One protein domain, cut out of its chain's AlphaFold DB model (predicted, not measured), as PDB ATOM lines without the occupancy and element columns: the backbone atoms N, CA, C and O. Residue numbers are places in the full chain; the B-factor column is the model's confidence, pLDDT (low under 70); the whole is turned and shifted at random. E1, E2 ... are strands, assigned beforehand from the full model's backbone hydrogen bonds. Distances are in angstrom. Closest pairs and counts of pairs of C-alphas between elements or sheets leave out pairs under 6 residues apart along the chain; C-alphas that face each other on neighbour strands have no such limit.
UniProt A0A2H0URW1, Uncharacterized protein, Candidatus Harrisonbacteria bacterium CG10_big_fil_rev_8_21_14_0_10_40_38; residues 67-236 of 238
ATOM      1  N   GLY A  67     101.256 152.057 186.297       91.94
ATOM      2  CA  GLY A  67     101.384 151.268 187.522       91.94
ATOM      3  C   GLY A  67     102.552 150.292 187.445       91.94
ATOM      4  O   GLY A  67     103.361 150.237 188.368       91.94
ATOM      5  N   LYS A  68     102.679 149.586 186.316       91.62
ATOM      6  CA  LYS A  68     103.821 148.708 186.052       91.62
ATOM      7  C   LYS A  68     105.129 149.495 185.982       91.62
ATOM      8  O   LYS A  68     106.107 149.111 186.613       91.62
ATOM      9  N   GLN A  69     105.146 150.613 185.262       93.38
ATOM     10  CA  GLN A  69     106.366 151.396 185.025       93.38
ATOM     11  C   GLN A  69     106.900 152.081 186.296       93.38
ATOM     12  O   GLN A  69     108.108 152.220 186.473       93.38
ATOM     13  N   LEU A  70     106.007 152.458 187.214       94.75
ATOM     14  CA  LEU A  70     106.341 153.142 188.469       94.75
ATOM     15  C   LEU A  70     106.422 152.210 189.684       94.75
ATOM     16  O   LEU A  70     106.629 152.683 190.806       94.75
ATOM     17  N   ALA A  71     106.251 150.901 189.494       92.19
ATOM     18  CA  ALA A  71     106.419 149.928 190.564       92.19
ATOM     19  C   ALA A  71     107.857 149.950 191.106       92.19
ATOM     20  O   ALA A  71     108.811 150.150 190.358       92.19
ATOM     21  N   ALA A  72     108.027 149.670 192.401       88.94
ATOM     22  CA  ALA A  72     109.356 149.560 193.008       88.94
ATOM     23  C   ALA A  72     110.228 148.497 192.312       88.94
ATOM     24  O   ALA A  72     111.432 148.679 192.201       88.94
ATOM     25  N   SER A  73     109.614 147.430 191.786       89.50
ATOM     26  CA  SER A  73     110.285 146.384 191.000       89.50
ATOM     27  C   SER A  73     110.833 146.863 189.654       89.50
ATOM     28  O   SER A  73     111.620 146.155 189.043       89.50
ATOM     29  N   SER A  74     110.391 148.025 189.171       88.69
ATOM     30  CA  SER A  74     110.904 148.654 187.947       88.69
ATOM     31  C   SER A  74     112.153 149.494 188.221       88.69
ATOM     32  O   SER A  74     112.739 150.062 187.305       88.69
ATOM     33  N   CYS A  75     112.558 149.583 189.488       86.44
ATOM     34  CA  CYS A  75     113.879 150.019 189.893       86.44
ATOM     35  C   CYS A  75     114.702 148.790 190.285       86.44
ATOM     36  O   CYS A  75     114.296 148.041 191.172       86.44
ATOM     37  N   ASP A  76     115.910 148.655 189.739       85.12
ATOM     38  CA  ASP A  76     116.932 147.703 190.215       85.12
ATOM     39  C   ASP A  76     117.560 148.177 191.545       85.12
ATOM     40  O   ASP A  76     118.778 148.209 191.741       85.12
ATOM     41  N   GLY A  77     116.701 148.643 192.453       85.81
ATOM     42  CA  GLY A  77     117.058 149.213 193.736       85.81
ATOM     43  C   GLY A  77     117.493 148.140 194.728       85.81
ATOM     44  O   GLY A  77     116.923 147.053 194.797       85.81
ATOM     45  N   VAL A  78     118.485 148.472 195.546       88.25
ATOM     46  CA  VAL A  78     118.998 147.598 196.599       88.25
ATOM     47  C   VAL A  78     118.450 148.051 197.948       88.25
ATOM     48  O   VAL A  78     118.649 149.192 198.367       88.25
ATOM     49  N   GLY A  79     117.798 147.133 198.662       91.88
ATOM     50  CA  GLY A  79     117.290 147.373 200.011       91.88
ATOM     51  C   GLY A  79     116.087 148.321 200.067       91.88
ATOM     52  O   GLY A  79     115.259 148.375 199.159       91.88
ATOM     53  N   SER A  80     115.956 149.038 201.185       95.06
ATOM     54  CA  SER A  80     114.882 150.018 201.398       95.06
ATOM     55  C   SER A  80     115.181 151.351 200.700       95.06
ATOM     56  O   SER A  80     116.353 151.695 200.532       95.06
ATOM     57  N   PRO A  81     114.150 152.129 200.322       97.25
ATOM     58  CA  PRO A  81     114.358 153.436 199.712       97.25
ATOM     59  C   PRO A  81     115.124 154.377 200.652       97.25
ATOM     60  O   PRO A  81     114.819 154.476 201.840       97.25
ATOM     61  N   VAL A  82     116.101 155.100 200.101       98.19
ATOM     62  CA  VAL A  82     116.838 156.172 200.790       98.19
ATOM     63  C   VAL A  82     116.044 157.479 200.850       98.19
ATOM     64  O   VAL A  82     116.308 158.317 201.708       98.19
ATOM     65  N   VAL A  83     115.052 157.637 199.967       98.50
ATOM     66  CA  VAL A  83     114.028 158.688 200.024       98.50
ATOM     67  C   VAL A  83     112.668 158.045 199.781       98.50
ATOM     68  O   VAL A  83     112.505 157.307 198.818       98.50
ATOM     69  N   ASN A  84     111.696 158.340 200.632       98.44
ATOM     70  CA  ASN A  84     110.295 157.952 200.533       98.44
ATOM     71  C   ASN A  84     109.419 159.119 201.017       98.44
ATOM     72  O   ASN A  84     108.876 159.115 202.126       98.44
ATOM     73  N   ALA A  85     109.348 160.163 200.198       98.62
ATOM     74  CA  ALA A  85     108.744 161.439 200.550       98.62
ATOM     75  C   ALA A  85     107.499 161.735 199.706       98.62
ATOM     76  O   ALA A  85     107.327 161.217 198.606       98.62
ATOM     77  N   SER A  86     106.632 162.613 200.199       98.56
ATOM     78  CA  SER A  86     105.475 163.114 199.456       98.56
ATOM     79  C   SER A  86     105.373 164.627 199.559       98.56
ATOM     80  O   SER A  86     105.585 165.206 200.622       98.56
ATOM     81  N   GLN A  87     105.026 165.276 198.454       98.62
ATOM     82  CA  GLN A  87     104.870 166.723 198.385       98.62
ATOM     83  C   GLN A  87     103.599 167.081 197.636       98.62
ATOM     84  O   GLN A  87     103.320 166.513 196.582       98.62
ATOM     85  N   LYS A  88     102.869 168.073 198.141       98.69
ATOM     86  CA  LYS A  88     101.765 168.689 197.408       98.69
ATOM     87  C   LYS A  88     102.288 169.863 196.589       98.69
ATOM     88  O   LYS A  88     103.024 170.696 197.111       98.69
ATOM     89  N   ILE A  89     101.905 169.930 195.327       98.62
ATOM     90  CA  ILE A  89     102.228 171.018 194.409       98.62
ATOM     91  C   ILE A  89     100.925 171.625 193.918       98.62
ATOM     92  O   ILE A  89      99.954 170.900 193.690       98.62
ATOM     93  N   LYS A  90     100.913 172.951 193.803       98.50
ATOM     94  CA  LYS A  90      99.797 173.718 193.259       98.50
ATOM     95  C   LYS A  90     100.243 174.628 192.129       98.50
ATOM     96  O   LYS A  90     101.398 175.060 192.129       98.50
ATOM     97  N   ASN A  91      99.305 174.949 191.243       97.50
ATOM     98  CA  ASN A  91      99.454 175.917 190.160       97.50
ATOM     99  C   ASN A  91     100.730 175.693 189.336       97.50
ATOM    100  O   ASN A  91     101.482 176.634 189.080       97.50
ATOM    101  N   THR A  92     101.009 174.445 188.954       97.44
ATOM    102  CA  THR A  92     102.012 174.180 187.914       97.44
ATOM    103  C   THR A  92     101.352 174.279 186.547       97.44
ATOM    104  O   THR A  92     100.177 173.955 186.429       97.44
ATOM    105  N   VAL A  93     102.061 174.746 185.524       97.56
ATOM    106  CA  VAL A  93     101.517 174.811 184.161       97.56
ATOM    107  C   VAL A  93     101.912 173.567 183.370       97.56
ATOM    108  O   VAL A  93     103.011 173.048 183.573       97.56
ATOM    109  N   ASP A  94     101.048 173.122 182.461       96.06
ATOM    110  CA  ASP A  94     101.296 171.971 181.594       96.06
ATOM    111  C   ASP A  94     101.289 172.330 180.100       96.06
ATOM    112  O   ASP A  94     100.602 173.258 179.659       96.06
ATOM    113  N   SER A  95     102.078 171.592 179.320       94.69
ATOM    114  CA  SER A  95     102.329 171.815 177.891       94.69
ATOM    115  C   SER A  95     101.536 170.874 176.981       94.69
ATOM    116  O   SER A  95     101.266 169.733 177.358       94.69
ATOM    117  N   GLY A  96     101.230 171.328 175.767       94.12
ATOM    118  CA  GLY A  96     100.592 170.549 174.703       94.12
ATOM    119  C   GLY A  96     101.493 170.341 173.483       94.12
ATOM    120  O   GLY A  96     102.574 170.925 173.375       94.12
ATOM    121  N   GLU A  97     101.033 169.534 172.526       94.38
ATOM    122  CA  GLU A  97     101.795 169.205 171.311       94.38
ATOM    123  C   GLU A  97     101.993 170.383 170.359       94.38
ATOM    124  O   GLU A  97     102.967 170.413 169.607       94.38
ATOM    125  N   ALA A  98     101.122 171.393 170.416       91.88
ATOM    126  CA  ALA A  98     101.250 172.593 169.592       91.88
ATOM    127  C   ALA A  98     102.326 173.575 170.107       91.88
ATOM    128  O   ALA A  98     102.389 174.718 169.653       91.88
ATOM    129  N   GLY A  99     103.171 173.162 171.061       92.12
ATOM    130  CA  GLY A  99     104.183 174.025 171.676       92.12
ATOM    131  C   GLY A  99     103.582 175.107 172.577       92.12
ATOM    132  O   GLY A  99     104.221 176.129 172.827       92.12
ATOM    133  N   ASN A 100     102.349 174.899 173.040       92.94
ATOM    134  CA  ASN A 100     101.604 175.807 173.903       92.94
ATOM    135  C   ASN A 100     101.517 175.274 175.338       92.94
ATOM    136  O   ASN A 100     101.816 174.112 175.610       92.94
ATOM    137  N   TYR A 101     101.037 176.124 176.239       97.94
ATOM    138  CA  TYR A 101     100.605 175.733 177.575       97.94
ATOM    139  C   TYR A 101      99.080 175.760 177.640       97.94
ATOM    140  O   TYR A 101      98.459 176.665 177.085       97.94
ATOM    141  N   TRP A 102      98.470 174.757 178.267       98.06
ATOM    142  CA  TRP A 102      97.028 174.515 178.120       98.06
ATOM    143  C   TRP A 102      96.279 174.351 179.443       98.06
ATOM    144  O   TRP A 102      95.074 174.603 179.481       98.06
ATOM    145  N   ALA A 103      96.960 173.970 180.526       98.31
ATOM    146  CA  ALA A 103      96.332 173.715 181.819       98.31
ATOM    147  C   ALA A 103      97.191 174.141 183.008       98.31
ATOM    148  O   ALA A 103      98.403 174.329 182.892       98.31
ATOM    149  N   PHE A 104      96.526 174.250 184.160       98.56
ATOM    150  CA  PHE A 104      97.165 174.257 185.469       98.56
ATOM    151  C   PHE A 104      96.872 172.966 186.228       98.56
ATOM    152  O   PHE A 104      95.701 172.584 186.344       98.56
ATOM    153  N   ASP A 105      97.903 172.373 186.828       98.44
ATOM    154  CA  ASP A 105      97.781 171.175 187.652       98.44
ATOM    155  C   ASP A 105      98.031 171.452 189.134       98.44
ATOM    156  O   ASP A 105      98.922 172.212 189.534       98.44
ATOM    157  N   ASP A 106      97.276 170.717 189.944       98.62
ATOM    158  CA  ASP A 106      97.485 170.540 191.372       98.62
ATOM    159  C   ASP A 106      97.638 169.041 191.638       98.62
ATOM    160  O   ASP A 106      96.752 168.250 191.309       98.62
ATOM    161  N   PHE A 107      98.732 168.613 192.267       98.56
ATOM    162  CA  PHE A 107      98.958 167.191 192.528       98.56
ATOM    163  C   PHE A 107      99.766 166.919 193.788       98.56
ATOM    164  O   PHE A 107     100.504 167.753 194.303       98.56
ATOM    165  N   THR A 108      99.659 165.686 194.275       98.75
ATOM    166  CA  THR A 108     100.648 165.111 195.184       98.75
ATOM    167  C   THR A 108     101.663 164.326 194.365       98.75
ATOM    168  O   THR A 108     101.275 163.429 193.613       98.75
ATOM    169  N   ARG A 109     102.951 164.649 194.526       98.12
ATOM    170  CA  ARG A 109     104.060 163.819 194.048       98.12
ATOM    171  C   ARG A 109     104.576 162.936 195.179       98.12
ATOM    172  O   ARG A 109     104.954 163.446 196.230       98.12
ATOM    173  N   THR A 110     104.604 161.630 194.960       98.44
ATOM    174  CA  THR A 110     105.268 160.654 195.828       98.44
ATOM    175  C   THR A 110     106.607 160.309 195.207       98.44
ATOM    176  O   THR A 110     106.646 159.862 194.066       98.44
ATOM    177  N   ILE A 111     107.685 160.533 195.946       98.56
ATOM    178  CA  ILE A 111     109.070 160.369 195.516       98.56
ATOM    179  C   ILE A 111     109.653 159.180 196.264       98.56
ATOM    180  O   ILE A 111     109.758 159.211 197.491       98.56
ATOM    181  N   GLN A 112     110.074 158.165 195.521       98.50
ATOM    182  CA  GLN A 112     110.817 157.042 196.064       98.50
ATOM    183  C   GLN A 112     112.159 156.926 195.350       98.50
ATOM    184  O   GLN A 112     112.206 156.955 194.123       98.50
ATOM    185  N   VAL A 113     113.247 156.835 196.112       98.50
ATOM    186  CA  VAL A 113     114.611 156.731 195.583       98.50
ATOM    187  C   VAL A 113     115.329 155.579 196.259       98.50
ATOM    188  O   VAL A 113     115.345 155.498 197.485       98.50
ATOM    189  N   TRP A 114     115.970 154.726 195.471       98.38
ATOM    190  CA  TRP A 114     116.785 153.605 195.930       98.38
ATOM    191  C   TRP A 114     118.214 153.764 195.433       98.38
ATOM    192  O   TRP A 114     118.433 154.287 194.343       98.38
ATOM    193  N   LYS A 115     119.183 153.276 196.208       97.56
ATOM    194  CA  LYS A 115     120.535 153.027 195.687       97.56
ATOM    195  C   LYS A 115     120.478 151.879 194.685       97.56
ATOM    196  O   LYS A 115     119.703 150.947 194.898       97.56
ATOM    197  N   THR A 116     121.301 151.918 193.646       96.75
ATOM    198  CA  THR A 116     121.517 150.756 192.770       96.75
ATOM    199  C   THR A 116     122.794 150.014 193.185       96.75
ATOM    200  O   THR A 116     123.445 150.363 194.173       96.75
ATOM    201  N   ASN A 117     123.156 148.962 192.447       95.44
ATOM    202  CA  ASN A 117     124.443 148.276 192.616       95.44
ATOM    203  C   ASN A 117     125.631 149.062 192.025       95.44
ATOM    204  O   ASN A 117     126.778 148.638 192.169       95.44
ATOM    205  N   VAL A 118     125.376 150.185 191.349       96.06
ATOM    206  CA  VAL A 118     126.409 151.044 190.766       96.06
ATOM    207  C   VAL A 118     126.738 152.173 191.757       96.06
ATOM    208  O   VAL A 118     125.823 152.811 192.283       96.06
ATOM    209  N   PRO A 119     128.028 152.445 192.044       95.69
ATOM    210  CA  PRO A 119     128.414 153.538 192.933       95.69
ATOM    211  C   PRO A 119     127.838 154.887 192.496       95.69
ATOM    212  O   PRO A 119     127.868 155.226 191.314       95.69
ATOM    213  N   ASP A 120     127.332 155.647 193.471       96.12
ATOM    214  CA  ASP A 120     126.726 156.974 193.288       96.12
ATOM    215  C   ASP A 120     125.569 157.022 192.280       96.12
ATOM    216  O   ASP A 120     125.223 158.088 191.773       96.12
ATOM    217  N   GLU A 121     124.936 155.880 192.016       97.88
ATOM    218  CA  GLU A 121     123.767 155.770 191.158       97.88
ATOM    219  C   GLU A 121     122.524 155.388 191.967       97.88
ATOM    220  O   GLU A 121     122.548 154.583 192.905       97.88
ATOM    221  N   TYR A 122     121.413 156.009 191.590       98.31
ATOM    222  CA  TYR A 122     120.134 155.879 192.255       98.31
ATOM    223  C   TYR A 122     119.029 155.727 191.219       98.31
ATOM    224  O   TYR A 122     119.045 156.390 190.181       98.31
ATOM    225  N   CYS A 123     118.037 154.901 191.536       98.00
ATOM    226  CA  CYS A 123     116.793 154.827 190.781       98.00
ATOM    227  C   CYS A 123     115.713 155.611 191.517       98.00
ATOM    228  O   CYS A 123     115.531 155.428 192.720       98.00
ATOM    229  N   ALA A 124     115.000 156.474 190.803       98.19
ATOM    230  CA  ALA A 124     113.888 157.250 191.314       98.19
ATOM    231  C   ALA A 124     112.590 156.826 190.620       98.19
ATOM    232  O   ALA A 124     112.493 156.904 189.400       98.19
ATOM    233  N   SER A 125     111.576 156.454 191.400       97.81
ATOM    234  CA  SER A 125     110.190 156.342 190.943       97.81
ATOM    235  C   SER A 125     109.394 157.491 191.548       97.81
ATOM    236  O   SER A 125     109.341 157.646 192.772       97.81
ATOM    237  N   VAL A 126     108.805 158.332 190.698       98.25
ATOM    238  CA  VAL A 126     108.017 159.484 191.140       98.25
ATOM    239  C   VAL A 126     106.624 159.411 190.550       98.25
ATOM    240  O   VAL A 126     106.454 159.493 189.339       98.25
ATOM    241  N   LYS A 127     105.623 159.291 191.421       98.25
ATOM    242  CA  LYS A 127     104.210 159.162 191.056       98.25
ATOM    243  C   LYS A 127     103.450 160.447 191.341       98.25
ATOM    244  O   LYS A 127     103.595 161.027 192.410       98.25
ATOM    245  N   TYR A 128     102.581 160.827 190.417       98.38
ATOM    246  CA  TYR A 128     101.739 162.013 190.463       98.38
ATOM    247  C   TYR A 128     100.280 161.575 190.559       98.38
ATOM    248  O   TYR A 128      99.830 160.650 189.876       98.38
ATOM    249  N   THR A 129      99.524 162.203 191.451       98.38
ATOM    250  CA  THR A 129      98.070 162.026 191.548       98.38
ATOM    251  C   THR A 129      97.446 163.348 191.956       98.38
ATOM    252  O   THR A 129      97.824 163.924 192.979       98.38
ATOM    253  N   GLY A 130      96.505 163.833 191.155       98.50
ATOM    254  CA  GLY A 130      95.937 165.160 191.339       98.50
ATOM    255  C   GLY A 130      94.838 165.481 190.341       98.50
ATOM    256  O   GLY A 130      94.126 164.585 189.885       98.50
ATOM    257  N   SER A 131      94.737 166.754 189.987       98.69
ATOM    258  CA  SER A 131      93.778 167.287 189.027       98.69
ATOM    259  C   SER A 131      94.399 168.357 188.141       98.69
ATOM    260  O   SER A 131      95.286 169.079 188.589       98.69
ATOM    261  N   PHE A 132      93.857 168.499 186.938       98.69
ATOM    262  CA  PHE A 132      94.163 169.585 186.015       98.69
ATOM    263  C   PHE A 132      92.930 170.463 185.789       98.69
ATOM    264  O   PHE A 132      91.786 170.027 185.981       98.69
ATOM    265  N   ARG A 133      93.169 171.693 185.338       98.56
ATOM    266  CA  ARG A 133      92.155 172.610 184.811       98.56
ATOM    267  C   ARG A 133      92.669 173.249 183.530       98.56
ATOM    268  O   ARG A 133      93.677 173.953 183.566       98.56
ATOM    269  N   GLY A 134      91.964 173.019 182.430       98.19
ATOM    270  CA  GLY A 134      92.209 173.661 181.147       98.19
ATOM    271  C   GLY A 134      91.975 175.169 181.212       98.19
ATOM    272  O   GLY A 134      91.135 175.661 181.969       98.19
ATOM    273  N   VAL A 135      92.734 175.913 180.416       98.50
ATOM    274  CA  VAL A 135      92.674 177.374 180.352       98.50
ATOM    275  C   VAL A 135      91.904 177.794 179.109       98.50
ATOM    276  O   VAL A 135      92.302 177.488 177.988       98.50
ATOM    277  N   ALA A 136      90.801 178.519 179.308       98.56
ATOM    278  CA  ALA A 136      89.965 178.999 178.214       98.56
ATOM    279  C   ALA A 136      90.783 179.779 177.170       98.56
ATOM    280  O   ALA A 136      91.614 180.622 177.513       98.56
ATOM    281  N   GLY A 137      90.524 179.505 175.893       98.12
ATOM    282  CA  GLY A 137      91.200 180.150 174.768       98.12
ATOM    283  C   GLY A 137      92.565 179.558 174.405       98.12
ATOM    284  O   GLY A 137      93.115 179.941 173.376       98.12
ATOM    285  N   GLN A 138      93.104 178.618 175.189       98.25
ATOM    286  CA  GLN A 138      94.307 177.874 174.806       98.25
ATOM    287  C   GLN A 138      93.981 176.742 173.834       98.25
ATOM    288  O   GLN A 138      92.873 176.203 173.829       98.25
ATOM    289  N   VAL A 139      94.969 176.364 173.023       98.31
ATOM    290  CA  VAL A 139      94.899 175.155 172.195       98.31
ATOM    291  C   VAL A 139      94.924 173.927 173.109       98.31
ATOM    292  O   VAL A 139      95.676 173.882 174.083       98.31
ATOM    293  N   SER A 140      94.074 172.947 172.820       98.31
ATOM    294  CA  SER A 140      94.008 171.693 173.567       98.31
ATOM    295  C   SER A 140      95.326 170.903 173.464       98.31
ATOM    296  O   SER A 140      96.085 171.092 172.509       98.31
ATOM    297  N   PRO A 141      95.649 170.026 174.430       97.69
ATOM    298  CA  PRO A 141      96.933 169.331 174.466       97.69
ATOM    299  C   PRO A 141      97.202 168.451 173.242       97.69
ATOM    300  O   PRO A 141      98.345 168.405 172.794       97.69
ATOM    301  N   GLY A 142      96.167 167.813 172.682       97.06
ATOM    302  CA  GLY A 142      96.251 167.038 171.436       97.06
ATOM    303  C   GLY A 142      96.090 167.878 170.163       97.06
ATOM    304  O   GLY A 142      95.911 167.325 169.081       97.06
ATOM    305  N   ALA A 143      96.100 169.211 170.284       96.94
ATOM    306  CA  ALA A 143      95.976 170.165 169.185       96.94
ATOM    307  C   ALA A 143      94.725 169.987 168.295       96.94
ATOM    308  O   ALA A 143      94.731 170.379 167.127       96.94
ATOM    309  N   SER A 144      93.635 169.427 168.835       96.62
ATOM    310  CA  SER A 144      92.392 169.209 168.081       96.62
ATOM    311  C   SER A 144      91.412 170.390 168.124       96.62
ATOM    312  O   SER A 144      90.491 170.453 167.307       96.62
ATOM    313  N   GLY A 145      91.600 171.347 169.039       97.62
ATOM    314  CA  GLY A 145      90.722 172.510 169.150       97.62
ATOM    315  C   GLY A 145      91.136 173.520 170.215       97.62
ATOM    316  O   GLY A 145      92.279 173.551 170.668       97.62
ATOM    317  N   VAL A 146      90.188 174.375 170.596       98.44
ATOM    318  CA  VAL A 146      90.368 175.429 171.605       98.44
ATOM    319  C   VAL A 146      89.572 175.077 172.856       98.44
ATOM    320  O   VAL A 146      88.395 174.730 172.775       98.44
ATOM    321  N   LEU A 147      90.217 175.195 174.012       98.38
ATOM    322  CA  LEU A 147      89.625 174.921 175.313       98.38
ATOM    323  C   LEU A 147      88.590 175.980 175.685       98.38
ATOM    324  O   LEU A 147      88.801 177.185 175.517       98.38
ATOM    325  N   THR A 148      87.485 175.524 176.264       98.12
ATOM    326  CA  THR A 148      86.448 176.403 176.815       98.12
ATOM    327  C   THR A 148      86.763 176.839 178.247       98.12
ATOM    328  O   THR A 148      86.160 177.786 178.748       98.12
ATOM    329  N   GLY A 149      87.705 176.159 178.910       97.06
ATOM    330  CA  GLY A 149      88.024 176.327 180.328       97.06
ATOM    331  C   GLY A 149      87.140 175.482 181.249       97.06
ATOM    332  O   GLY A 149      87.295 175.536 182.467       97.06
ATOM    333  N   SER A 150      86.211 174.704 180.681       97.56
ATOM    334  CA  SER A 150      85.411 173.726 181.427       97.56
ATOM    335  C   SER A 150      86.090 172.356 181.516       97.56
ATOM    336  O   SER A 150      85.684 171.513 182.315       97.56
ATOM    337  N   GLU A 151      87.140 172.133 180.721       98.25
ATOM    338  CA  GLU A 151      87.895 170.890 180.685       98.25
ATOM    339  C   GLU A 151      88.718 170.756 181.968       98.25
ATOM    340  O   GLU A 151      89.708 171.451 182.177       98.25
ATOM    341  N   ALA A 152      88.301 169.864 182.856       98.50
ATOM    342  CA  ALA A 152      88.981 169.615 184.115       98.50
ATOM    343  C   ALA A 152      88.775 168.167 184.536       98.50
ATOM    344  O   ALA A 152      87.790 167.523 184.168       98.50
ATOM    345  N   GLY A 153      89.689 167.653 185.349       98.06
ATOM    346  CA  GLY A 153      89.554 166.304 185.873       98.06
ATOM    347  C   GLY A 153      90.836 165.769 186.485       98.06
ATOM    348  O   GLY A 153      91.769 166.533 186.731       98.06
ATOM    349  N   PRO A 154      90.892 164.465 186.792       98.25
ATOM    350  CA  PRO A 154      92.065 163.875 187.408       98.25
ATOM    351  C   PRO A 154      93.253 163.792 186.444       98.25
ATOM    352  O   PRO A 154      93.093 163.443 185.271       98.25
ATOM    353  N   ILE A 155      94.444 164.010 187.005       98.06
ATOM    354  CA  ILE A 155      95.739 163.651 186.419       98.06
ATOM    355  C   ILE A 155      96.362 162.502 187.225       98.06
ATOM    356  O   ILE A 155      96.350 162.488 188.463       98.06
ATOM    357  N   GLN A 156      96.918 161.518 186.523       98.19
ATOM    358  CA  GLN A 156      97.721 160.451 187.116       98.19
ATOM    359  C   GLN A 156      98.911 160.137 186.224       98.19
ATOM    360  O   GLN A 156      98.824 160.271 185.010       98.19
ATOM    361  N   GLY A 157     100.003 159.668 186.813       97.81
ATOM    362  CA  GLY A 157     101.175 159.283 186.040       97.81
ATOM    363  C   GLY A 157     102.450 159.459 186.830       97.81
ATOM    364  O   GLY A 157     102.442 159.364 188.061       97.81
ATOM    365  N   GLY A 158     103.537 159.732 186.126       97.88
ATOM    366  CA  GLY A 158     104.830 160.007 186.714       97.88
ATOM    367  C   GLY A 158     105.980 159.534 185.854       97.88
ATOM    368  O   GLY A 158     105.852 159.421 184.638       97.88
ATOM    369  N   TYR A 159     107.113 159.267 186.491       98.00
ATOM    370  CA  TYR A 159     108.312 158.826 185.792       98.00
ATOM    371  C   TYR A 159     109.194 157.908 186.631       98.00
ATOM    372  O   TYR A 159     109.196 157.960 187.864       98.00
ATOM    373  N   ASN A 160     109.994 157.121 185.918       97.00
ATOM    374  CA  ASN A 160     111.166 156.436 186.434       97.00
ATOM    375  C   ASN A 160     112.418 157.137 185.884       97.00
ATOM    376  O   ASN A 160     112.470 157.492 184.702       97.00
ATOM    377  N   ALA A 161     113.412 157.363 186.734       97.62
ATOM    378  CA  ALA A 161     114.642 158.035 186.350       97.62
ATOM    379  C   ALA A 161     115.872 157.460 187.051       97.62
ATOM    380  O   ALA A 161     115.801 156.990 188.185       97.62
ATOM    381  N   THR A 162     117.018 157.594 186.393       98.00
ATOM    382  CA  THR A 162     118.338 157.332 186.965       98.00
ATOM    383  C   THR A 162     118.981 158.649 187.375       98.00
ATOM    384  O   THR A 162     119.038 159.602 186.593       98.00
ATOM    385  N   ILE A 163     119.500 158.698 188.598       98.50
ATOM    386  CA  ILE A 163     120.251 159.829 189.140       98.50
ATOM    387  C   ILE A 163     121.672 159.352 189.409       98.50
ATOM    388  O   ILE A 163     121.855 158.368 190.119       98.50
ATOM    389  N   LYS A 164     122.671 160.060 188.880       98.38
ATOM    390  CA  LYS A 164     124.073 159.862 189.276       98.38
ATOM    391  C   LYS A 164     124.552 161.081 190.029       98.38
ATOM    392  O   LYS A 164     124.426 162.190 189.520       98.38
ATOM    393  N   GLY A 165     125.084 160.895 191.226       97.44
ATOM    394  CA  GLY A 165     125.557 161.995 192.052       97.44
ATOM    395  C   GLY A 165     125.629 161.634 193.524       97.44
ATOM    396  O   GLY A 165     125.372 160.509 193.938       97.44
ATOM    397  N   THR A 166     125.970 162.622 194.339       98.19
ATOM    398  CA  THR A 166     126.177 162.423 195.773       98.19
ATOM    399  C   THR A 166     124.962 162.916 196.552       98.19
ATOM    400  O   THR A 166     124.546 164.065 196.387       98.19
ATOM    401  N   LEU A 167     124.406 162.064 197.419       97.62
ATOM    402  CA  LEU A 167     123.393 162.482 198.389       97.62
ATOM    403  C   LEU A 167     123.968 163.524 199.353       97.62
ATOM    404  O   LEU A 167     125.126 163.449 199.766       97.62
ATOM    405  N   LEU A 168     123.127 164.466 199.761       98.25
ATOM    406  CA  LEU A 168     123.430 165.382 200.848       98.25
ATOM    407  C   LEU A 168     123.585 164.592 202.149       98.25
ATOM    408  O   LEU A 168     122.750 163.753 202.487       98.25
ATOM    409  N   THR A 169     124.630 164.902 202.914       96.81
ATOM    410  CA  THR A 169     124.812 164.359 204.269       96.81
ATOM    411  C   THR A 169     123.706 164.831 205.215       96.81
ATOM    412  O   THR A 169     123.286 164.080 206.091       96.81
ATOM    413  N   ALA A 170     123.206 166.049 204.997       97.75
ATOM    414  CA  ALA A 170     122.025 166.614 205.635       97.75
ATOM    415  C   ALA A 170     121.054 167.109 204.544       97.75
ATOM    416  O   ALA A 170     121.216 168.225 204.044       97.75
ATOM    417  N   PRO A 171     120.084 166.277 204.122       98.12
ATOM    418  CA  PRO A 171     119.068 166.677 203.156       98.12
ATOM    419  C   PRO A 171     118.263 167.895 203.624       98.12
ATOM    420  O   PRO A 171     117.981 168.045 204.812       98.12
ATOM    421  N   LEU A 172     117.859 168.747 202.677       98.19
ATOM    422  CA  LEU A 172     117.043 169.935 202.963       98.19
ATOM    423  C   LEU A 172     115.602 169.561 203.323       98.19
ATOM    424  O   LEU A 172     114.923 170.291 204.044       98.19
ATOM    425  N   TRP A 173     115.139 168.422 202.811       98.56
ATOM    426  CA  TRP A 173     113.838 167.842 203.108       98.56
ATOM    427  C   TRP A 173     113.977 166.534 203.873       98.56
ATOM    428  O   TRP A 173     114.932 165.781 203.686       98.56
ATOM    429  N   ASN A 174     112.968 166.222 204.687       98.31
ATOM    430  CA  ASN A 174     112.870 164.918 205.328       98.31
ATOM    431  C   ASN A 174     112.861 163.816 204.267       98.31
ATOM    432  O   ASN A 174     112.065 163.846 203.330       98.31
ATOM    433  N   THR A 175     113.703 162.802 204.450       98.44
ATOM    434  CA  THR A 175     113.772 161.657 203.533       98.44
ATOM    435  C   THR A 175     112.548 160.755 203.621       98.44
ATOM    436  O   THR A 175     112.395 159.884 202.776       98.44
ATOM    437  N   ASN A 176     111.675 160.936 204.616       98.44
ATOM    438  CA  ASN A 176     110.477 160.129 204.812       98.44
ATOM    439  C   ASN A 176     109.261 161.003 205.143       98.44
ATOM    440  O   ASN A 176     109.360 161.945 205.931       98.44
ATOM    441  N   GLY A 177     108.100 160.647 204.590       98.25
ATOM    442  CA  GLY A 177     106.819 161.284 204.904       98.25
ATOM    443  C   GLY A 177     106.526 162.548 204.089       98.25
ATOM    444  O   GLY A 177     106.989 162.712 202.965       98.25
ATOM    445  N   GLY A 178     105.666 163.421 204.614       98.31
ATOM    446  CA  GLY A 178     105.258 164.651 203.932       98.31
ATOM    447  C   GLY A 178     106.290 165.772 204.070       98.31
ATOM    448  O   GLY A 178     106.700 166.085 205.185       98.31
ATOM    449  N   VAL A 179     106.647 166.424 202.960       98.31
ATOM    450  CA  VAL A 179     107.559 167.591 202.927       98.31
ATOM    451  C   VAL A 179     106.824 168.919 202.704       98.31
ATOM    452  O   VAL A 179     107.435 169.955 202.462       98.31
ATOM    453  N   GLY A 180     105.493 168.898 202.811       97.94
ATOM    454  CA  GLY A 180     104.645 170.086 202.776       97.94
ATOM    455  C   GLY A 180     103.972 170.348 201.429       97.94
ATOM    456  O   GLY A 180     103.836 169.461 200.581       97.94
ATOM    457  N   THR A 181     103.480 171.580 201.283       98.50
ATOM    458  CA  THR A 181     102.841 172.085 200.062       98.50
ATOM    459  C   THR A 181     103.688 173.203 199.480       98.50
ATOM    460  O   THR A 181     104.117 174.088 200.215       98.50
ATOM    461  N   THR A 182     103.885 173.187 198.168       98.12
ATOM    462  CA  THR A 182     104.537 174.267 197.432       98.12
ATOM    463  C   THR A 182     103.591 174.769 196.361       98.12
ATOM    464  O   THR A 182     103.093 173.993 195.551       98.12
ATOM    465  N   ASP A 183     103.343 176.068 196.364       98.31
ATOM    466  CA  ASP A 183     102.683 176.735 195.252       98.31
ATOM    467  C   ASP A 183     103.757 177.142 194.242       98.31
ATOM    468  O   ASP A 183     104.669 177.893 194.586       98.31
ATOM    469  N   TYR A 184     103.696 176.600 193.026       98.12
ATOM    470  CA  TYR A 184     104.642 176.969 191.974       98.12
ATOM    471  C   TYR A 184     104.328 178.350 191.395       98.12
ATOM    472  O   TYR A 184     105.233 178.997 190.861       98.12
ATOM    473  N   GLY A 185     103.079 178.813 191.545       97.50
ATOM    474  CA  GLY A 185     102.622 180.117 191.083       97.50
ATOM    475  C   GLY A 185     102.845 180.332 189.590       97.50
ATOM    476  O   GLY A 185     103.179 181.449 189.202       97.50
ATOM    477  N   CYS A 186     102.746 179.276 188.773       97.88
ATOM    478  CA  CYS A 186     102.975 179.396 187.341       97.88
ATOM    479  C   CYS A 186     101.917 180.287 186.687       97.88
ATOM    480  O   CYS A 186     100.731 180.197 187.009       97.88
ATOM    481  N   ASP A 187     102.336 181.094 185.716       97.31
ATOM    482  CA  ASP A 187     101.429 181.677 184.729       97.31
ATOM    483  C   ASP A 187     101.328 180.798 183.468       97.31
ATOM    484  O   ASP A 187     102.023 179.788 183.322       97.31
ATOM    485  N   ILE A 188     100.461 181.192 182.529       96.06
ATOM    486  CA  ILE A 188     100.255 180.456 181.270       96.06
ATOM    487  C   ILE A 188     101.448 180.549 180.302       96.06
ATOM    488  O   ILE A 188     101.444 179.908 179.261       96.06
ATOM    489  N   ASN A 189     102.480 181.329 180.633       95.31
ATOM    490  CA  ASN A 189     103.728 181.421 179.875       95.31
ATOM    491  C   ASN A 189     104.856 180.608 180.531       95.31
ATOM    492  O   ASN A 189     106.014 180.734 180.130       95.31
ATOM    493  N   ALA A 190     104.527 179.787 181.536       94.56
ATOM    494  CA  ALA A 190     105.462 178.989 182.321       94.56
ATOM    495  C   ALA A 190     106.477 179.775 183.157       94.56
ATOM    496  O   ALA A 190     107.547 179.264 183.501       94.56
ATOM    497  N   ASN A 191     106.120 180.990 183.574       97.00
ATOM    498  CA  ASN A 191     106.856 181.684 184.623       97.00
ATOM    499  C   ASN A 191     106.429 181.130 185.986       97.00
ATOM    500  O   ASN A 191     105.367 181.481 186.487       97.00
ATOM    501  N   CYS A 192     107.262 180.276 186.583       97.38
ATOM    502  CA  CYS A 192     106.966 179.562 187.830       97.38
ATOM    503  C   CYS A 192     107.933 179.965 188.963       97.38
ATOM    504  O   CYS A 192     108.876 179.222 189.258       97.38
ATOM    505  N   PRO A 193     107.756 181.135 189.604       97.25
ATOM    506  CA  PRO A 193     108.703 181.648 190.599       97.25
ATOM    507  C   PRO A 193     108.803 180.773 191.858       97.25
ATOM    508  O   PRO A 193     109.826 180.803 192.538       97.25
ATOM    509  N   GLY A 194     107.763 179.993 192.168       96.69
ATOM    510  CA  GLY A 194     107.733 179.077 193.311       96.69
ATOM    511  C   GLY A 194     108.197 177.653 192.994       96.69
ATOM    512  O   GLY A 194     108.123 176.784 193.864       96.69
ATOM    513  N   ALA A 195     108.637 177.371 191.762       96.00
ATOM    514  CA  ALA A 195     109.040 176.026 191.368       96.00
ATOM    515  C   ALA A 195     110.277 175.552 192.145       96.00
ATOM    516  O   ALA A 195     111.306 176.224 192.190       96.00
ATOM    517  N   ILE A 196     110.193 174.345 192.714       95.31
ATOM    518  CA  ILE A 196     111.299 173.718 193.447       95.31
ATOM    519  C   ILE A 196     111.743 172.437 192.747       95.31
ATOM    520  O   ILE A 196     110.969 171.489 192.562       95.31
ATOM    521  N   ASN A 197     113.039 172.369 192.465       95.75
ATOM    522  CA  ASN A 197     113.694 171.146 192.034       95.75
ATOM    523  C   ASN A 197     113.897 170.199 193.227       95.75
ATOM    524  O   ASN A 197     114.810 170.392 194.031       95.75
ATOM    525  N   TRP A 198     113.079 169.150 193.330       97.75
ATOM    526  CA  TRP A 198     113.170 168.200 194.443       97.75
ATOM    527  C   TRP A 198     114.504 167.450 194.501       97.75
ATOM    528  O   TRP A 198     114.919 167.067 195.589       97.75
ATOM    529  N   VAL A 199     115.196 167.245 193.372       98.12
ATOM    530  CA  VAL A 199     116.459 166.489 193.356       98.12
ATOM    531  C   VAL A 199     117.505 167.223 194.192       98.12
ATOM    532  O   VAL A 199     118.152 166.618 195.041       98.12
ATOM    533  N   THR A 200     117.572 168.552 194.063       97.81
ATOM    534  CA  THR A 200     118.476 169.411 194.856       97.81
ATOM    535  C   THR A 200     118.167 169.438 196.354       97.81
ATOM    536  O   THR A 200     118.963 169.943 197.136       97.81
ATOM    537  N   GLN A 201     117.024 168.893 196.776       98.44
ATOM    538  CA  GLN A 201     116.667 168.791 198.192       98.44
ATOM    539  C   GLN A 201     117.321 167.575 198.859       98.44
ATOM    540  O   GLN A 201     117.418 167.530 200.085       98.44
ATOM    541  N   TYR A 202     117.797 166.611 198.060       98.56
ATOM    542  CA  TYR A 202     118.425 165.372 198.529       98.56
ATOM    543  C   TYR A 202     119.830 165.142 197.962       98.56
ATOM    544  O   TYR A 202     120.594 164.398 198.567       98.56
ATOM    545  N   PHE A 203     120.190 165.766 196.836       98.50
ATOM    546  CA  PHE A 203     121.465 165.580 196.139       98.50
ATOM    547  C   PHE A 203     122.247 166.890 196.014       98.50
ATOM    548  O   PHE A 203     121.665 167.963 195.845       98.50
ATOM    549  N   ASN A 204     123.578 166.786 196.033       97.81
ATOM    550  CA  ASN A 204     124.470 167.881 195.648       97.81
ATOM    551  C   ASN A 204     124.196 168.325 194.208       97.81
ATOM    552  O   ASN A 204     123.840 167.508 193.365       97.81
ATOM    553  N   SER A 205     124.431 169.600 193.892       94.69
ATOM    554  CA  SER A 205     124.080 170.205 192.596       94.69
ATOM    555  C   SER A 205     124.814 169.634 191.374       94.69
ATOM    556  O   SER A 205     124.456 169.964 190.250       94.69
ATOM    557  N   ASN A 206     125.842 168.806 191.562       94.81
ATOM    558  CA  ASN A 206     126.636 168.178 190.502       94.81
ATOM    559  C   ASN A 206     126.084 166.813 190.044       94.81
ATOM    560  O   ASN A 206     126.848 165.973 189.570       94.81
ATOM    561  N   TYR A 207     124.782 166.573 190.209       97.44
ATOM    562  CA  TYR A 207     124.137 165.338 189.772       97.44
ATOM    563  C   TYR A 207     123.815 165.351 188.267       97.44
ATOM    564  O   TYR A 207     123.632 166.403 187.656       97.44
ATOM    565  N   THR A 208     123.659 164.166 187.678       97.69
ATOM    566  CA  THR A 208     122.993 163.970 186.382       97.69
ATOM    567  C   THR A 208     121.660 163.266 186.585       97.69
ATOM    568  O   THR A 208     121.545 162.414 187.466       97.69
ATOM    569  N   PHE A 209     120.671 163.586 185.757       97.25
ATOM    570  CA  PHE A 209     119.332 163.014 185.829       97.25
ATOM    571  C   PHE A 209     118.886 162.573 184.438       97.25
ATOM    572  O   PHE A 209     118.898 163.378 183.507       97.25
ATOM    573  N   THR A 210     118.462 161.319 184.319       97.06
ATOM    574  CA  THR A 210     118.025 160.720 183.057       97.06
ATOM    575  C   THR A 210     116.672 160.059 183.252       97.06
ATOM    576  O   THR A 210     116.525 159.214 184.130       97.06
ATOM    577  N   TYR A 211     115.690 160.412 182.424       95.75
ATOM    578  CA  TYR A 211     114.421 159.690 182.385       95.75
ATOM    579  C   TYR A 211     114.610 158.331 181.714       95.75
ATOM    580  O   TYR A 211     115.109 158.262 180.592       95.75
ATOM    581  N   ASN A 212     114.169 157.273 182.389       95.19
ATOM    582  CA  ASN A 212     114.093 155.928 181.821       95.19
ATOM    583  C   ASN A 212     112.717 155.704 181.178       95.19
ATOM    584  O   ASN A 212     112.609 155.085 180.125       95.19
ATOM    585  N   TRP A 213     111.674 156.243 181.814       96.31
ATOM    586  CA  TRP A 213     110.295 156.224 181.339       96.31
ATOM    587  C   TRP A 213     109.519 157.389 181.955       96.31
ATOM    588  O   TRP A 213     109.763 157.745 183.112       96.31
ATOM    589  N   TRP A 214     108.556 157.954 181.228       97.50
ATOM    590  CA  TRP A 214     107.593 158.902 181.790       97.50
ATOM    591  C   TRP A 214     106.236 158.816 181.088       97.50
ATOM    592  O   TRP A 214     106.147 158.469 179.910       97.50
ATOM    593  N   GLY A 215     105.173 159.165 181.809       97.44
ATOM    594  CA  GLY A 215     103.839 159.251 181.235       97.44
ATOM    595  C   GLY A 215     102.795 159.796 182.198       97.44
ATOM    596  O   GLY A 215     102.795 159.461 183.384       97.44
ATOM    597  N   TRP A 216     101.865 160.581 181.660       98.12
ATOM    598  CA  TRP A 216     100.714 161.147 182.355       98.12
ATOM    599  C   TRP A 216      99.429 160.928 181.560       98.12
ATOM    600  O   TRP A 216      99.425 160.914 180.332       98.12
ATOM    601  N   ILE A 217      98.330 160.736 182.282       97.69
ATOM    602  CA  ILE A 217      96.984 160.587 181.740       97.69
ATOM    603  C   ILE A 217      96.040 161.578 182.420       97.69
ATOM    604  O   ILE A 217      95.957 161.634 183.651       97.69
ATOM    605  N   TYR A 218      95.305 162.318 181.599       98.12
ATOM    606  CA  TYR A 218      94.372 163.379 181.967       98.12
ATOM    607  C   TYR A 218      92.988 162.962 181.498       98.12
ATOM    608  O   TYR A 218      92.822 162.557 180.348       98.12
ATOM    609  N   ARG A 219      91.983 163.028 182.373       97.62
ATOM    610  CA  ARG A 219      90.618 162.593 182.038       97.62
ATOM    611  C   ARG A 219      89.624 163.715 182.301       97.62
ATOM    612  O   ARG A 219      89.271 163.932 183.450       97.62
ATOM    613  N   ALA A 220      89.132 164.379 181.256       96.81
ATOM    614  CA  ALA A 220      88.093 165.416 181.360       96.81
ATOM    615  C   ALA A 220      86.658 164.844 181.442       96.81
ATOM    616  O   ALA A 220      85.682 165.589 181.469       96.81
ATOM    617  N   GLY A 221      86.517 163.514 181.479       91.19
ATOM    618  CA  GLY A 221      85.232 162.812 181.526       91.19
ATOM    619  C   GLY A 221      84.768 162.305 180.157       91.19
ATOM    620  O   GLY A 221      85.239 162.732 179.106       91.19
ATOM    621  N   GLY A 222      83.845 161.339 180.155       88.81
ATOM    622  CA  GLY A 222      83.397 160.685 178.921       88.81
ATOM    623  C   GLY A 222      84.562 160.054 178.146       88.81
ATOM    624  O   GLY A 222      85.364 159.321 178.719       88.81
ATOM    625  N   LYS A 223      84.658 160.352 176.845       89.25
ATOM    626  CA  LYS A 223      85.749 159.898 175.960       89.25
ATOM    627  C   LYS A 223      86.932 160.878 175.885       89.25
ATOM    628  O   LYS A 223      87.859 160.640 175.120       89.25
ATOM    629  N   LYS A 224      86.908 161.953 176.681       95.38
ATOM    630  CA  LYS A 224      87.893 163.041 176.670       95.38
ATOM    631  C   LYS A 224      89.076 162.673 177.557       95.38
ATOM    632  O   LYS A 224      89.060 162.882 178.775       95.38
ATOM    633  N   THR A 225      90.049 161.997 176.968       96.94
ATOM    634  CA  THR A 225      91.260 161.545 177.650       96.94
ATOM    635  C   THR A 225      92.473 161.922 176.828       96.94
ATOM    636  O   THR A 225      92.540 161.589 175.649       96.94
ATOM    637  N   TRP A 226      93.441 162.550 177.485       97.31
ATOM    638  CA  TRP A 226      94.751 162.846 176.929       97.31
ATOM    639  C   TRP A 226      95.809 161.985 177.618       97.31
ATOM    640  O   TRP A 226      95.823 161.882 178.848       97.31
ATOM    641  N   VAL A 227      96.682 161.359 176.834       97.12
ATOM    642  CA  VAL A 227      97.887 160.676 177.314       97.12
ATOM    643  C   VAL A 227      99.100 161.374 176.722       97.12
ATOM    644  O   VAL A 227      99.213 161.477 175.504       97.12
ATOM    645  N   ASN A 228     100.011 161.795 177.597       96.50
ATOM    646  CA  ASN A 228     101.313 162.352 177.248       96.50
ATOM    647  C   ASN A 228     102.389 161.416 177.800       96.50
ATOM    648  O   ASN A 228     102.479 161.273 179.022       96.50
ATOM    649  N   ALA A 229     103.161 160.742 176.950       96.31
ATOM    650  CA  ALA A 229     104.115 159.726 177.397       96.31
ATOM    651  C   ALA A 229     105.364 159.633 176.513       96.31
ATOM    652  O   ALA A 229     105.339 159.947 175.325       96.31
ATOM    653  N   SER A 230     106.452 159.099 177.078       94.88
ATOM    654  CA  SER A 230     107.715 158.873 176.360       94.88
ATOM    655  C   SER A 230     107.585 157.925 175.165       94.88
ATOM    656  O   SER A 230     108.431 157.930 174.277       94.88
ATOM    657  N   GLU A 231     106.545 157.094 175.159       93.56
ATOM    658  CA  GLU A 231     106.252 156.117 174.104       93.56
ATOM    659  C   GLU A 231     105.301 156.671 173.031       93.56
ATOM    660  O   GLU A 231     105.003 155.985 172.055       93.56
ATOM    661  N   GLY A 232     104.838 157.911 173.195       94.19
ATOM    662  CA  GLY A 232     103.917 158.575 172.288       94.19
ATOM    663  C   GLY A 232     102.712 159.157 173.012       94.19
ATOM    664  O   GLY A 232     102.316 158.719 174.096       94.19
ATOM    665  N   ASN A 233     102.113 160.145 172.364       95.50
ATOM    666  CA  ASN A 233     100.953 160.847 172.875       95.50
ATOM    667  C   ASN A 233      99.683 160.404 172.147       95.50
ATOM    668  O   ASN A 233      99.738 159.896 171.025       95.50
ATOM    669  N   SER A 234      98.525 160.560 172.788       95.62
ATOM    670  CA  SER A 234      97.247 160.174 172.183       95.62
ATOM    671  C   SER A 234      96.031 160.801 172.859       95.62
ATOM    672  O   SER A 234      96.018 161.048 174.066       95.62
ATOM    673  N   GLY A 235      94.972 160.973 172.068       95.75
ATOM    674  CA  GLY A 235      93.685 161.496 172.518       95.75
ATOM    675  C   GLY A 235      93.659 163.019 172.625       95.75
ATOM    676  O   GLY A 235      94.482 163.702 172.027       95.75
ATOM    677  N   ASP A 236      92.687 163.541 173.368       97.12
ATOM    678  CA  ASP A 236      92.582 164.952 173.744       97.12
ATOM    679  C   ASP A 236      91.573 165.106 174.903       97.12
ATOM    680  O   ASP A 236      90.850 164.167 175.248       97.12
TER     681      ASP A 236
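AT A GLANCE: This is residues 67 to 236 of the 238 residues of an uncharacterized protein of Candidatus Harrisonbacteria bacterium CG10_big_fil_rev_8_21_14_0_10_40_38 (UniProt A0A2H0URW1). One twisted sheet of eight strands, E1 to E8, wraps round a hollow middle to make an elongated, nearly closed barrel, its wall left open between E5 and E6, which are apart. The unnamed residues 184 to 207, the long link from E5 to E6, run along this gap in the barrel's wall, while the short strands E7 and E8 continue the sheet beyond E6, beside its residues 214 to 221. The printed part has 170 residues, no named helix and strands E1 to E8 in chain order; across the mixed sheet the order is E5, E1, E2, E3, E4, E6, E7, E8. The class is all strand, and the whole is compact, with a radius of gyration of the C-alphas of 16.8 A and spans of 49 by 31 by 25 A.

HOW THE PARTS SIT: E1, residues 78 to 95, E2, residues 101 to 115, E3, residues 121 to 134, and E4, residues 152 to 164, form a meander, each strand the antiparallel neighbour of the one before. For instance, N 85 and O 111 are 2.9 A apart, N 110 and O 127 2.8 A, and N 126 and O 159 2.9 A. E5, residues 176 to 183, is an edge strand parallel to E1, with N 86 and O 177 2.8 A apart. E6, residues 208 to 221, is antiparallel to E4, with N 158 and O 215 2.9 A apart. E6, E7, residues 224 to 229, and E8, residues 234 to 236, form a second meander; N 218 and O 226 are 2.8 A apart, and N 227 and O 234 2.9 A. E1 bends by 98 degrees at residue 91, and E2 by 84 degrees at residue 104.

IN THESE COORDINATES: E1 begins at C-alpha 78 (118.998, 147.598, 196.599) and is 34.8 A long. E6 measures 38.1 A and E3 37.6 A. E8 ends at C-alpha 236 (92.582, 164.952, 173.744).

THE WHOLE: The C-alphas farthest apart, of Pro 119 and Thr 148, are 50.4 A apart. The printed part has no cut. The links E3 to E4, E4 to E5 and E5 to E6 are long. No printed residue is under 70 in pLDDT.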